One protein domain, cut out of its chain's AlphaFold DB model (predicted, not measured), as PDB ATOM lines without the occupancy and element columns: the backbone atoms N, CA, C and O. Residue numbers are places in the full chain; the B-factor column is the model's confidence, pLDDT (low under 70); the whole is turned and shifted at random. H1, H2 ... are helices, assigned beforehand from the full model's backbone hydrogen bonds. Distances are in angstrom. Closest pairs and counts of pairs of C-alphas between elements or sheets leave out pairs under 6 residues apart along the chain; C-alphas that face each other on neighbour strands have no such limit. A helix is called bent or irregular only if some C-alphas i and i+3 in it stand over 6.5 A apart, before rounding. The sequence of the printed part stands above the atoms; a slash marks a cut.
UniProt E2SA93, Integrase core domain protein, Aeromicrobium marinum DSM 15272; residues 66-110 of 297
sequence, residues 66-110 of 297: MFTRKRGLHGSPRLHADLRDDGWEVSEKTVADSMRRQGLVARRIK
ATOM      1  N   MET A  66     -51.632 -45.740  56.082       94.94
ATOM      2  CA  MET A  66     -51.782 -47.170  55.822       94.94
ATOM      3  C   MET A  66     -50.433 -47.899  55.804       94.94
ATOM      4  O   MET A  66     -50.266 -48.934  56.448       94.94
ATOM      5  N   PHE A  67     -49.437 -47.337  55.118       95.31
ATOM      6  CA  PHE A  67     -48.093 -47.903  55.045       95.31
ATOM      7  C   PHE A  67     -47.455 -48.040  56.431       95.31
ATOM      8  O   PHE A  67     -46.852 -49.071  56.744       95.31
ATOM      9  N   THR A  68     -47.648 -47.037  57.289       93.56
ATOM     10  CA  THR A  68     -47.162 -47.044  58.674       93.56
ATOM     11  C   THR A  68     -47.907 -48.080  59.515       93.56
ATOM     12  O   THR A  68     -47.269 -48.889  60.191       93.56
ATOM     13  N   ARG A  69     -49.243 -48.146  59.398       93.62
ATOM     14  CA  ARG A  69     -50.102 -49.154  60.048       93.62
ATOM     15  C   ARG A  69     -49.655 -50.580  59.709       93.62
ATOM     16  O   ARG A  69     -49.600 -51.444  60.581       93.62
ATOM     17  N   LYS A  70     -49.250 -50.813  58.458       92.00
ATOM     18  CA  LYS A  70     -48.741 -52.099  57.948       92.00
ATOM     19  C   LYS A  70     -47.225 -52.281  58.144       92.00
ATOM     20  O   LYS A  70     -46.631 -53.178  57.542       92.00
ATOM     21  N   ARG A  71     -46.581 -51.447  58.974       89.56
ATOM     22  CA  ARG A  71     -45.147 -51.508  59.335       89.56
ATOM     23  C   ARG A  71     -44.197 -51.482  58.128       89.56
ATOM     24  O   ARG A  71     -43.105 -52.048  58.165       89.56
ATOM     25  N   GLY A  72     -44.629 -50.859  57.034       89.19
ATOM     26  CA  GLY A  72     -43.887 -50.776  55.781       89.19
ATOM     27  C   GLY A  72     -43.706 -52.105  55.042       89.19
ATOM     28  O   GLY A  72     -42.800 -52.215  54.223       89.19
ATOM     29  N   LEU A  73     -44.516 -53.130  55.329       88.38
ATOM     30  CA  LEU A  73     -44.428 -54.450  54.681       88.38
ATOM     31  C   LEU A  73     -45.169 -54.516  53.335       88.38
ATOM     32  O   LEU A  73     -44.863 -55.358  52.492       88.38
ATOM     33  N   HIS A  74     -46.180 -53.670  53.152       91.50
ATOM     34  CA  HIS A  74     -47.083 -53.724  52.006       91.50
ATOM     35  C   HIS A  74     -46.583 -52.810  50.876       91.50
ATOM     36  O   HIS A  74     -46.293 -51.636  51.098       91.50
ATOM     37  N   GLY A  75     -46.471 -53.368  49.665       91.12
ATOM     38  CA  GLY A  75     -46.248 -52.619  48.420       91.12
ATOM     39  C   GLY A  75     -47.555 -52.098  47.813       91.12
ATOM     40  O   GLY A  75     -48.625 -52.335  48.374       91.12
ATOM     41  N   SER A  76     -47.480 -51.452  46.643       92.81
ATOM     42  CA  SER A  76     -48.650 -50.842  45.986       92.81
ATOM     43  C   SER A  76     -49.851 -51.778  45.800       92.81
ATOM     44  O   SER A  76     -50.948 -51.318  46.111       92.81
ATOM     45  N   PRO A  77     -49.711 -53.071  45.420       93.75
ATOM     46  CA  PRO A  77     -50.883 -53.926  45.222       93.75
ATOM     47  C   PRO A  77     -51.613 -54.213  46.537       93.75
ATOM     48  O   PRO A  77     -52.839 -54.190  46.607       93.75
ATOM     49  N   ARG A  78     -50.851 -54.448  47.615       93.00
ATOM     50  CA  ARG A  78     -51.418 -54.780  48.928       93.00
ATOM     51  C   ARG A  78     -51.964 -53.547  49.640       93.00
ATOM     52  O   ARG A  78     -53.023 -53.637  50.240       93.00
ATOM     53  N   LEU A  79     -51.283 -52.403  49.538       94.19
ATOM     54  CA  LEU A  79     -51.807 -51.136  50.056       94.19
ATOM     55  C   LEU A  79     -53.067 -50.698  49.314       94.19
ATOM     56  O   LEU A  79     -53.949 -50.125  49.935       94.19
ATOM     57  N   HIS A  80     -53.155 -50.953  48.008       95.94
ATOM     58  CA  HIS A  80     -54.375 -50.704  47.250       95.94
ATOM     59  C   HIS A  80     -55.540 -51.539  47.793       95.94
ATOM     60  O   HIS A  80     -56.587 -50.968  48.069       95.94
ATOM     61  N   ALA A  81     -55.345 -52.843  48.022       93.94
ATOM     62  CA  ALA A  81     -56.361 -53.682  48.659       93.94
ATOM     63  C   ALA A  81     -56.740 -53.164  50.059       93.94
ATOM     64  O   ALA A  81     -57.913 -52.927  50.318       93.94
ATOM     65  N   ASP A  82     -55.751 -52.860  50.908       93.12
ATOM     66  CA  ASP A  82     -56.007 -52.324  52.250       93.12
ATOM     67  C   ASP A  82     -56.780 -50.985  52.214       93.12
ATOM     68  O   ASP A  82     -57.590 -50.704  53.090       93.12
ATOM     69  N   LEU A  83     -56.515 -50.130  51.220       94.25
ATOM     70  CA  LEU A  83     -57.227 -48.861  51.038       94.25
ATOM     71  C   LEU A  83     -58.648 -49.072  50.501       94.25
ATOM     72  O   LEU A  83     -59.543 -48.339  50.907       94.25
ATOM     73  N   ARG A  84     -58.868 -50.060  49.622       95.06
ATOM     74  CA  ARG A  84     -60.214 -50.451  49.166       95.06
ATOM     75  C   ARG A  84     -61.062 -50.957  50.334       95.06
ATOM     76  O   ARG A  84     -62.223 -50.570  50.419       95.06
ATOM     77  N   ASP A  85     -60.473 -51.737  51.239       92.81
ATOM     78  CA  ASP A  85     -61.142 -52.231  52.451       92.81
ATOM     79  C   ASP A  85     -61.502 -51.085  53.415       92.81
ATOM     80  O   ASP A  85     -62.581 -51.081  54.000       92.81
ATOM     81  N   ASP A  86     -60.650 -50.058  53.512       91.62
ATOM     82  CA  ASP A  86     -60.924 -48.814  54.251       91.62
ATOM     83  C   ASP A  86     -61.876 -47.853  53.478       91.62
ATOM     84  O   ASP A  86     -62.058 -46.701  53.880       91.62
ATOM     85  N   GLY A  87     -62.482 -48.291  52.363       93.19
ATOM     86  CA  GLY A  87     -63.508 -47.553  51.613       93.19
ATOM     87  C   GLY A  87     -62.993 -46.546  50.577       93.19
ATOM     88  O   GLY A  87     -63.771 -45.759  50.040       93.19
ATOM     89  N   TRP A  88     -61.694 -46.541  50.263       94.12
ATOM     90  CA  TRP A  88     -61.135 -45.607  49.283       94.12
ATOM     91  C   TRP A  88     -61.415 -46.032  47.839       94.12
ATOM     92  O   TRP A  88     -61.270 -47.190  47.452       94.12
ATOM     93  N   GLU A  89     -61.707 -45.056  46.983       93.56
ATOM     94  CA  GLU A  89     -61.800 -45.242  45.532       93.56
ATOM     95  C   GLU A  89     -60.551 -44.687  44.840       93.56
ATOM     96  O   GLU A  89     -60.502 -43.547  44.361       93.56
ATOM     97  N   VAL A  90     -59.490 -45.495  44.827       93.88
ATOM     98  CA  VAL A  90     -58.204 -45.167  44.199       93.88
ATOM     99  C   VAL A  90     -57.719 -46.333  43.353       93.88
ATOM    100  O   VAL A  90     -57.936 -47.482  43.708       93.88
ATOM    101  N   SER A  91     -57.043 -46.043  42.240       95.25
ATOM    102  CA  SER A  91     -56.406 -47.087  41.431       95.25
ATOM    103  C   SER A  91     -55.059 -47.497  42.025       95.25
ATOM    104  O   SER A  91     -54.367 -46.680  42.643       95.25
ATOM    105  N   GLU A  92     -54.621 -48.728  41.762       95.31
ATOM    106  CA  GLU A  92     -53.296 -49.195  42.182       95.31
ATOM    107  C   GLU A  92     -52.163 -48.299  41.650       95.31
ATOM    108  O   GLU A  92     -51.237 -47.964  42.389       95.31
ATOM    109  N   LYS A  93     -52.257 -47.827  40.396       95.94
ATOM    110  CA  LYS A  93     -51.270 -46.902  39.808       95.94
ATOM    111  C   LYS A  93     -51.171 -45.602  40.605       95.94
ATOM    112  O   LYS A  93     -50.073 -45.110  40.849       95.94
ATOM    113  N   THR A  94     -52.305 -45.076  41.072       94.56
ATOM    114  CA  THR A  94     -52.341 -43.874  41.914       94.56
ATOM    115  C   THR A  94     -51.633 -44.101  43.252       94.56
ATOM    116  O   THR A  94     -50.893 -43.224  43.703       94.56
ATOM    117  N   VAL A  95     -51.809 -45.280  43.857       95.56
ATOM    118  CA  VAL A  95     -51.103 -45.684  45.083       95.56
ATOM    119  C   VAL A  95     -49.603 -45.833  44.820       95.56
ATOM    120  O   VAL A  95     -48.796 -45.302  45.578       95.56
ATOM    121  N   ALA A  96     -49.208 -46.477  43.721       95.69
ATOM    122  CA  ALA A  96     -47.804 -46.631  43.341       95.69
ATOM    123  C   ALA A  96     -47.109 -45.277  43.107       95.69
ATOM    124  O   ALA A  96     -46.011 -45.040  43.613       95.69
ATOM    125  N   ASP A  97     -47.761 -44.355  42.397       95.38
ATOM    126  CA  ASP A  97     -47.232 -43.008  42.175       95.38
ATOM    127  C   ASP A  97     -47.158 -42.197  43.473       95.38
ATOM    128  O   ASP A  97     -46.220 -41.422  43.660       95.38
ATOM    129  N   SER A  98     -48.123 -42.379  44.381       96.12
ATOM    130  CA  SER A  98     -48.084 -41.806  45.730       96.12
ATOM    131  C   SER A  98     -46.876 -42.306  46.517       96.12
ATOM    132  O   SER A  98     -46.092 -41.502  47.022       96.12
ATOM    133  N   MET A  99     -46.661 -43.625  46.551       95.81
ATOM    134  CA  MET A  99     -45.491 -44.224  47.194       95.81
ATOM    135  C   MET A  99     -44.187 -43.678  46.605       95.81
ATOM    136  O   MET A  99     -43.288 -43.317  47.364       95.81
ATOM    137  N   ARG A 100     -44.103 -43.541  45.272       95.44
ATOM    138  CA  ARG A 100     -42.929 -42.987  44.582       95.44
ATOM    139  C   ARG A 100     -42.658 -41.535  44.981       95.44
ATOM    140  O   ARG A 100     -41.529 -41.227  45.347       95.44
ATOM    141  N   ARG A 101     -43.673 -40.658  44.955       92.75
ATOM    142  CA  ARG A 101     -43.534 -39.245  45.377       92.75
ATOM    143  C   ARG A 101     -43.051 -39.115  46.820       92.75
ATOM    144  O   ARG A 101     -42.318 -38.192  47.145       92.75
ATOM    145  N   GLN A 102     -43.482 -40.040  47.670       94.56
ATOM    146  CA  GLN A 102     -43.228 -40.024  49.103       94.56
ATOM    147  C   GLN A 102     -41.970 -40.792  49.535       94.56
ATOM    148  O   GLN A 102     -41.658 -40.798  50.727       94.56
ATOM    149  N   GLY A 103     -41.281 -41.464  48.606       93.31
ATOM    150  CA  GLY A 103     -40.122 -42.311  48.904       93.31
ATOM    151  C   GLY A 103     -40.455 -43.565  49.725       93.31
ATOM    152  O   GLY A 103     -39.590 -44.087  50.425       93.31
ATOM    153  N   LEU A 104     -41.701 -44.050  49.684       93.94
ATOM    154  CA  LEU A 104     -42.133 -45.223  50.447       93.94
ATOM    155  C   LEU A 104     -41.759 -46.504  49.699       93.94
ATOM    156  O   LEU A 104     -42.303 -46.796  48.635       93.94
ATOM    157  N   VAL A 105     -40.857 -47.294  50.279       91.88
ATOM    158  CA  VAL A 105     -40.414 -48.576  49.713       91.88
ATOM    159  C   VAL A 105     -40.778 -49.702  50.669       91.88
ATOM    160  O   VAL A 105     -40.356 -49.714  51.826       91.88
ATOM    161  N   ALA A 106     -41.564 -50.662  50.180       89.44
ATOM    162  CA  ALA A 106     -41.965 -51.816  50.970       89.44
ATOM    163  C   ALA A 106     -40.753 -52.674  51.355       89.44
ATOM    164  O   ALA A 106     -39.886 -52.983  50.532       89.44
ATOM    165  N   ARG A 107     -40.707 -53.098  52.617       84.69
ATOM    166  CA  ARG A 107     -39.673 -53.990  53.133       84.69
ATOM    167  C   ARG A 107     -39.850 -55.375  52.529       84.69
ATOM    168  O   ARG A 107     -40.875 -56.027  52.715       84.69
ATOM    169  N   ARG A 108     -38.801 -55.871  51.875       75.31
ATOM    170  CA  ARG A 108     -38.722 -57.278  51.484       75.31
ATOM    171  C   ARG A 108     -38.567 -58.125  52.745       75.31
ATOM    172  O   ARG A 108     -37.555 -58.020  53.438       75.31
ATOM    173  N   ILE A 109     -39.545 -58.983  53.030       66.75
ATOM    174  CA  ILE A 109     -39.397 -60.014  54.062       66.75
ATOM    175  C   ILE A 109     -38.277 -60.949  53.597       66.75
ATOM    176  O   ILE A 109     -38.441 -61.704  52.637       66.75
ATOM    177  N   LYS A 110     -37.116 -60.888  54.255       58.09
ATOM    178  CA  LYS A 110     -36.106 -61.939  54.128       58.09
ATOM    179  C   LYS A 110     -36.654 -63.154  54.870       58.09
ATOM    180  O   LYS A 110     -36.724 -63.139  56.097       58.09
TER     181      LYS A 110
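Overview. This is residues 66 to 110 of the 297 residues of the protein "Integrase core domain protein" of Aeromicrobium marinum DSM 15272 (UniProt E2SA93). Two helices of similar length, H2 and H3, are packed together at a steep angle, with a very short helix, H1, on H2 and away from H3, so that the three centres make a triangle and not a row. The link from H2 to H3, residues 86 to 91, makes one end of the long dimension with Glu 89, and the tail after H3, residues 103 to 110, runs out to the other end at Lys 110. The printed part has 45 residues with three named helices, in the order H1, H2, H3, and no named strand; the class is all helix, with 25 of the 45 printed residues in the helices. The whole is compact, with a radius of gyration of the C-alphas of 9.9 A, and its outline is elongated, but only just, with spans of 31 by 20 by 14 A.

Along the chain. The printed part begins with H1, residues 66 to 69, from Met 66 to Arg 69. Its first C-alpha, that of Met 66, is at (-51.782, -47.170, 55.822), and H1 measures 5.0 A from first to last C-alpha. Residues 70 to 75 follow, a short link of 6 residues. H2 takes residues 76 to 85, from Ser 76 to Asp 85, and its 10 residues cover 14.1 A from first to last C-alpha. C-alpha 76 is at (-48.650, -50.842, 45.986). Residues 86 to 91 make the next link, which is also short, with 6 residues. H3, residues 92 to 102, from Glu 92 to Gln 102, is the longest helix by residues, with 11 residues and 15.3 A from first to last C-alpha. It ends with C-alpha 102 at (-43.228, -40.024, 49.103). Residues 103 to 110 come after it and hold no named element.

Arrangement. Going along the printed part, H1 touches H2, with 4 pairs of C-alphas within 8 A. The closest C-alphas of the two are those of Met 66 and Leu 79, 7.0 A apart, and the helices stand 10.8 A from centre to centre. H2 also touches H3, with 9 pairs of C-alphas within 8 A. Their closest C-alphas are those of Ser 76, the first residue of H2, and Ala 96, at 5.0 A. The centres of H2 and H3 are 11.6 A apart. Their lines stand at a steep tilt of 67 degrees, and the two run opposite ways. H1 and H3 are apart: no C-alpha of the one is within 8 A of the other. In the backbones of H2 and H3, every pair of O of residue i and N of residue i+4 is within hydrogen-bond range. H1, with 4 residues, is too short for such a pair; its one pair of O of residue i and N of residue i+3 is within range. No helix is bent or irregular.

Size, cuts and confidence. The two C-alphas farthest apart are those of Glu 89 and Lys 110, at 31.8 A. From the first to the last printed C-alpha, Met 66 to Lys 110, the distance is 21.6 A. The printed part is one domain of a full chain of 297 residues, and it runs from residue 66 to residue 110 with no cut. No link between named helices is long or tight: both H1 to H2 and H2 to H3 are short. The mean pLDDT of the printed part is 91.6. The model's confidence is low, under 70, at residues 109 to 110, where the printed part ends; C-alpha 110 is at (-36.106, -61.939, 54.128). The mean pLDDT is 94 in H1, 94 in H2 and 95 in H3.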